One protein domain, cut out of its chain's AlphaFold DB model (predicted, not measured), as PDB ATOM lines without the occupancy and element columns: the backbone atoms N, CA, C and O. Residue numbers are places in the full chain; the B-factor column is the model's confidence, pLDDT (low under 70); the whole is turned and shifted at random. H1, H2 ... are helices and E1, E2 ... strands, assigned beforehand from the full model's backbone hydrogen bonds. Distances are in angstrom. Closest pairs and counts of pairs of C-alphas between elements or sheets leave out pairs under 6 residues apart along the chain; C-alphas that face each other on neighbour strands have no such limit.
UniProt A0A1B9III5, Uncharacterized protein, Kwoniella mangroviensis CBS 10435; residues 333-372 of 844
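This is residues 333 to 372 of the 844 residues of an uncharacterized protein of Kwoniella mangroviensis CBS 10435 (UniProt A0A1B9III5). The printed part is a single loop of chain that closes on itself: E1 and the longest helix, H2, make the two arms of a V joined by a tight turn, and the short helix H1 sits at the open end, against the last turns of H2. From H1, residues 338 to 349 swing out in a wide loop before the chain enters E1. The 40 printed residues hold H1, E1 and H2 in that order, two named helices and one named strand, and the class is mostly helix. The whole is only just compact, close to loose, with a radius of gyration of the C-alphas of 10.6 A and spans of 29 by 20 by 14 A.

Find C-alpha 334 at (52.251, -12.980, 133.903), where H1 begins; it covers residues 334 to 337. Go on to C-alpha 350 at (58.543, -12.546, 130.694), where E1, residues 350 to 354, begins its 13.5 A. H2, residues 357 to 372, then runs 22.4 A to C-alpha 372 at (45.834, -4.677, 127.218).

Look first at H1 and H2, which touch: their closest C-alphas, those of Leu 337 and Thr 368, are 5.6 A apart, and H2 touches H1 with residues 367 to 372 alone. E1 pairs with no named strand. Its closest C-alpha to H2 is that of Ala 354, 5.1 A from that of Ala 360. The closest C-alphas of H1 and E1, those of Ala 334 and Tyr 350, are 7.1 A apart. In H2 every O i to N i+4 pair is within hydrogen-bond range; H1 is too short for such a pair.

The two C-alphas farthest apart, those of Gly 345 and Glu 358, are 29.3 A apart. The printed part has no cut. The link from H1 to E1 is long, with 12 residues, and the link from E1 to H2 is tight. The mean pLDDT of the printed part is 76.0; look for values under 70 at residue 339 and residues 341 to 349.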
ATOM      1  N   SER A 333      56.146 -10.614 135.684       84.06
ATOM      2  CA  SER A 333      55.253 -11.730 135.968       84.06
ATOM      3  C   SER A 333      54.044 -11.727 135.024       84.06
ATOM      4  O   SER A 333      53.560 -10.677 134.612       84.06
ATOM      5  N   ALA A 334      53.473 -12.898 134.718       78.44
ATOM      6  CA  ALA A 334      52.251 -12.980 133.903       78.44
ATOM      7  C   ALA A 334      51.044 -12.243 134.526       78.44
ATOM      8  O   ALA A 334      50.112 -11.861 133.823       78.44
ATOM      9  N   ARG A 335      51.066 -12.015 135.849       78.81
ATOM     10  CA  ARG A 335      50.052 -11.221 136.561       78.81
ATOM     11  C   ARG A 335      50.127  -9.735 136.220       78.81
ATOM     12  O   ARG A 335      49.091  -9.091 136.175       78.81
ATOM     13  N   GLU A 336      51.320  -9.208 135.952       78.38
ATOM     14  CA  GLU A 336      51.519  -7.809 135.540       78.38
ATOM     15  C   GLU A 336      51.083  -7.536 134.090       78.38
ATOM     16  O   GLU A 336      51.029  -6.380 133.677       78.38
ATOM     17  N   LEU A 337      50.776  -8.582 133.317       80.12
ATOM     18  CA  LEU A 337      50.280  -8.502 131.939       80.12
ATOM     19  C   LEU A 337      48.821  -8.976 131.831       80.12
ATOM     20  O   LEU A 337      48.443  -9.599 130.839       80.12
ATOM     21  N   ASP A 338      48.016  -8.748 132.872       72.56
ATOM     22  CA  ASP A 338      46.592  -9.118 132.940       72.56
ATOM     23  C   ASP A 338      46.308 -10.587 132.583       72.56
ATOM     24  O   ASP A 338      45.315 -10.921 131.938       72.56
ATOM     25  N   GLY A 339      47.208 -11.495 132.971       69.50
ATOM     26  CA  GLY A 339      47.052 -12.925 132.711       69.50
ATOM     27  C   GLY A 339      47.349 -13.346 131.269       69.50
ATOM     28  O   GLY A 339      47.023 -14.480 130.909       69.50
ATOM     29  N   PHE A 340      47.985 -12.487 130.460       70.19
ATOM     30  CA  PHE A 340      48.492 -12.855 129.138       70.19
ATOM     31  C   PHE A 340      49.384 -14.102 129.249       70.19
ATOM     32  O   PHE A 340      50.402 -14.101 129.950       70.19
ATOM     33  N   LYS A 341      48.983 -15.184 128.572       69.44
ATOM     34  CA  LYS A 341      49.746 -16.432 128.473       69.44
ATOM     35  C   LYS A 341      50.421 -16.475 127.112       69.44
ATOM     36  O   LYS A 341      49.738 -16.470 126.091       69.44
ATOM     37  N   ALA A 342      51.749 -16.537 127.101       62.94
ATOM     38  CA  ALA A 342      52.498 -16.725 125.874       62.94
ATOM     39  C   ALA A 342      52.029 -18.026 125.193       62.94
ATOM     40  O   ALA A 342      51.822 -19.030 125.879       62.94
ATOM     41  N   PRO A 343      51.881 -18.040 123.857       58.34
ATOM     42  CA  PRO A 343      51.404 -19.211 123.119       58.34
ATOM     43  C   PRO A 343      52.339 -20.426 123.247       58.34
ATOM     44  O   PRO A 343      51.940 -21.548 122.949       58.34
ATOM     45  N   VAL A 344      53.571 -20.221 123.723       58.22
ATOM     46  CA  VAL A 344      54.546 -21.277 123.992       58.22
ATOM     47  C   VAL A 344      54.592 -21.524 125.502       58.22
ATOM     48  O   VAL A 344      55.071 -20.678 126.255       58.22
ATOM     49  N   GLY A 345      54.130 -22.695 125.956       51.50
ATOM     50  CA  GLY A 345      54.043 -23.077 127.379       51.50
ATOM     51  C   GLY A 345      55.375 -23.175 128.147       51.50
ATOM     52  O   GLY A 345      55.390 -23.654 129.277       51.50
ATOM     53  N   LEU A 346      56.485 -22.737 127.549       48.72
ATOM     54  CA  LEU A 346      57.837 -22.754 128.116       48.72
ATOM     55  C   LEU A 346      58.214 -21.460 128.859       48.72
ATOM     56  O   LEU A 346      59.184 -21.457 129.610       48.72
ATOM     57  N   LEU A 347      57.465 -20.367 128.685       54.91
ATOM     58  CA  LEU A 347      57.765 -19.086 129.335       54.91
ATOM     59  C   LEU A 347      56.904 -18.911 130.592       54.91
ATOM     60  O   LEU A 347      55.763 -18.461 130.523       54.91
ATOM     61  N   GLN A 348      57.453 -19.275 131.757       57.41
ATOM     62  CA  GLN A 348      56.817 -18.992 133.055       57.41
ATOM     63  C   GLN A 348      56.945 -17.512 133.459       57.41
ATOM     64  O   GLN A 348      56.112 -17.001 134.209       57.41
ATOM     65  N   THR A 349      57.962 -16.818 132.945       68.38
ATOM     66  CA  THR A 349      58.251 -15.405 133.214       68.38
ATOM     67  C   THR A 349      58.600 -14.678 131.917       68.38
ATOM     68  O   THR A 349      59.218 -15.243 131.013       68.38
ATOM     69  N   TYR A 350      58.181 -13.416 131.810       80.38
ATOM     70  CA  TYR A 350      58.543 -12.546 130.694       80.38
ATOM     71  C   TYR A 350      59.808 -11.779 131.066       80.38
ATOM     72  O   TYR A 350      59.932 -11.290 132.187       80.38
ATOM     73  N   ARG A 351      60.750 -11.657 130.133       85.50
ATOM     74  CA  ARG A 351      62.015 -10.956 130.361       85.50
ATOM     75  C   ARG A 351      62.191  -9.861 129.319       85.50
ATOM     76  O   ARG A 351      62.131 -10.137 128.125       85.50
ATOM     77  N   ILE A 352      62.437  -8.639 129.779       85.12
ATOM     78  CA  ILE A 352      62.788  -7.487 128.947       85.12
ATOM     79  C   ILE A 352      64.249  -7.143 129.200       85.12
ATOM     80  O   ILE A 352      64.674  -7.013 130.344       85.12
ATOM     81  N   THR A 353      65.012  -6.991 128.128       87.50
ATOM     82  CA  THR A 353      66.428  -6.612 128.158       87.50
ATOM     83  C   THR A 353      66.640  -5.391 127.279       87.50
ATOM     84  O   THR A 353      66.300  -5.439 126.096       87.50
ATOM     85  N   ALA A 354      67.208  -4.320 127.826       88.69
ATOM     86  CA  ALA A 354      67.502  -3.099 127.078       88.69
ATOM     87  C   ALA A 354      68.849  -2.494 127.495       88.69
ATOM     88  O   ALA A 354      69.410  -2.857 128.527       88.69
ATOM     89  N   MET A 355      69.364  -1.567 126.681       85.31
ATOM     90  CA  MET A 355      70.636  -0.872 126.935       85.31
ATOM     91  C   MET A 355      70.524   0.229 127.998       85.31
ATOM     92  O   MET A 355      71.542   0.644 128.546       85.31
ATOM     93  N   SER A 356      69.310   0.703 128.286       85.69
ATOM     94  CA  SER A 356      69.039   1.728 129.292       85.69
ATOM     95  C   SER A 356      67.852   1.333 130.174       85.69
ATOM     96  O   SER A 356      66.996   0.533 129.778       85.69
ATOM     97  N   ILE A 357      67.801   1.897 131.384       86.00
ATOM     98  CA  ILE A 357      66.673   1.709 132.310       86.00
ATOM     99  C   ILE A 357      65.393   2.288 131.693       86.00
ATOM    100  O   ILE A 357      64.350   1.641 131.721       86.00
ATOM    101  N   GLU A 358      65.488   3.469 131.078       85.44
ATOM    102  CA  GLU A 358      64.357   4.153 130.445       85.44
ATOM    103  C   GLU A 358      63.759   3.326 129.301       85.44
ATOM    104  O   GLU A 358      62.540   3.170 129.220       85.44
ATOM    105  N   ASP A 359      64.598   2.722 128.457       85.94
ATOM    106  CA  ASP A 359      64.141   1.854 127.369       85.94
ATOM    107  C   ASP A 359      63.513   0.567 127.894       85.94
ATOM    108  O   ASP A 359      62.511   0.105 127.346       85.94
ATOM    109  N   ALA A 360      64.066  -0.011 128.965       85.25
ATOM    110  CA  ALA A 360      63.494  -1.194 129.598       85.25
ATOM    111  C   ALA A 360      62.105  -0.890 130.187       85.25
ATOM    112  O   ALA A 360      61.168  -1.674 130.010       85.25
ATOM    113  N   GLU A 361      61.934   0.269 130.829       84.94
ATOM    114  CA  GLU A 361      60.639   0.735 131.332       84.94
ATOM    115  C   GLU A 361      59.655   1.063 130.206       84.94
ATOM    116  O   GLU A 361      58.476   0.715 130.289       84.94
ATOM    117  N   ASN A 362      60.117   1.697 129.129       84.81
ATOM    118  CA  ASN A 362      59.290   1.990 127.961       84.81
ATOM    119  C   ASN A 362      58.846   0.704 127.258       84.81
ATOM    120  O   ASN A 362      57.668   0.567 126.930       84.81
ATOM    121  N   ALA A 363      59.738  -0.272 127.097       82.56
ATOM    122  CA  ALA A 363      59.405  -1.591 126.572       82.56
ATOM    123  C   ALA A 363      58.423  -2.331 127.490       82.56
ATOM    124  O   ALA A 363      57.466  -2.925 126.993       82.56
ATOM    125  N   LYS A 364      58.586  -2.234 128.818       86.81
ATOM    126  CA  LYS A 364      57.603  -2.745 129.788       86.81
ATOM    127  C   LYS A 364      56.237  -2.101 129.571       86.81
ATOM    128  O   LYS A 364      55.250  -2.815 129.430       86.81
ATOM    129  N   ARG A 365      56.176  -0.770 129.461       79.25
ATOM    130  CA  ARG A 365      54.933  -0.032 129.179       79.25
ATOM    131  C   ARG A 365      54.306  -0.463 127.852       79.25
ATOM    132  O   ARG A 365      53.097  -0.658 127.804       79.25
ATOM    133  N   LEU A 366      55.101  -0.638 126.796       83.12
ATOM    134  CA  LEU A 366      54.626  -1.098 125.487       83.12
ATOM    135  C   LEU A 366      54.093  -2.532 125.538       83.12
ATOM    136  O   LEU A 366      53.049  -2.798 124.950       83.12
ATOM    137  N   LEU A 367      54.759  -3.433 126.262       82.19
ATOM    138  CA  LEU A 367      54.305  -4.811 126.441       82.19
ATOM    139  C   LEU A 367      52.985  -4.861 127.219       82.19
ATOM    140  O   LEU A 367      52.065  -5.552 126.793       82.19
ATOM    141  N   THR A 368      52.852  -4.077 128.292       79.31
ATOM    142  CA  THR A 368      51.588  -3.930 129.030       79.31
ATOM    143  C   THR A 368      50.494  -3.302 128.157       79.31
ATOM    144  O   THR A 368      49.343  -3.723 128.191       79.31
ATOM    145  N   MET A 369      50.827  -2.320 127.313       71.06
ATOM    146  CA  MET A 369      49.874  -1.758 126.348       71.06
ATOM    147  C   MET A 369      49.443  -2.790 125.300       71.06
ATOM    148  O   MET A 369      48.271  -2.835 124.936       71.06
ATOM    149  N   ALA A 370      50.368  -3.612 124.807       74.69
ATOM    150  CA  ALA A 370      50.071  -4.675 123.857       74.69
ATOM    151  C   ALA A 370      49.203  -5.766 124.498       74.69
ATOM    152  O   ALA A 370      48.214  -6.171 123.891       74.69
ATOM    153  N   SER A 371      49.501  -6.183 125.735       77.44
ATOM    154  CA  SER A 371      48.675  -7.153 126.465       77.44
ATOM    155  C   SER A 371      47.270  -6.613 126.711       77.44
ATOM    156  O   SER A 371      46.302  -7.323 126.460       77.44
ATOM    157  N   LEU A 372      47.134  -5.339 127.097       70.38
ATOM    158  CA  LEU A 372      45.834  -4.677 127.218       70.38
ATOM    159  C   LEU A 372      45.094  -4.646 125.880       70.38
ATOM    160  O   LEU A 372      43.911  -4.966 125.832       70.38
TER     161      LEU A 372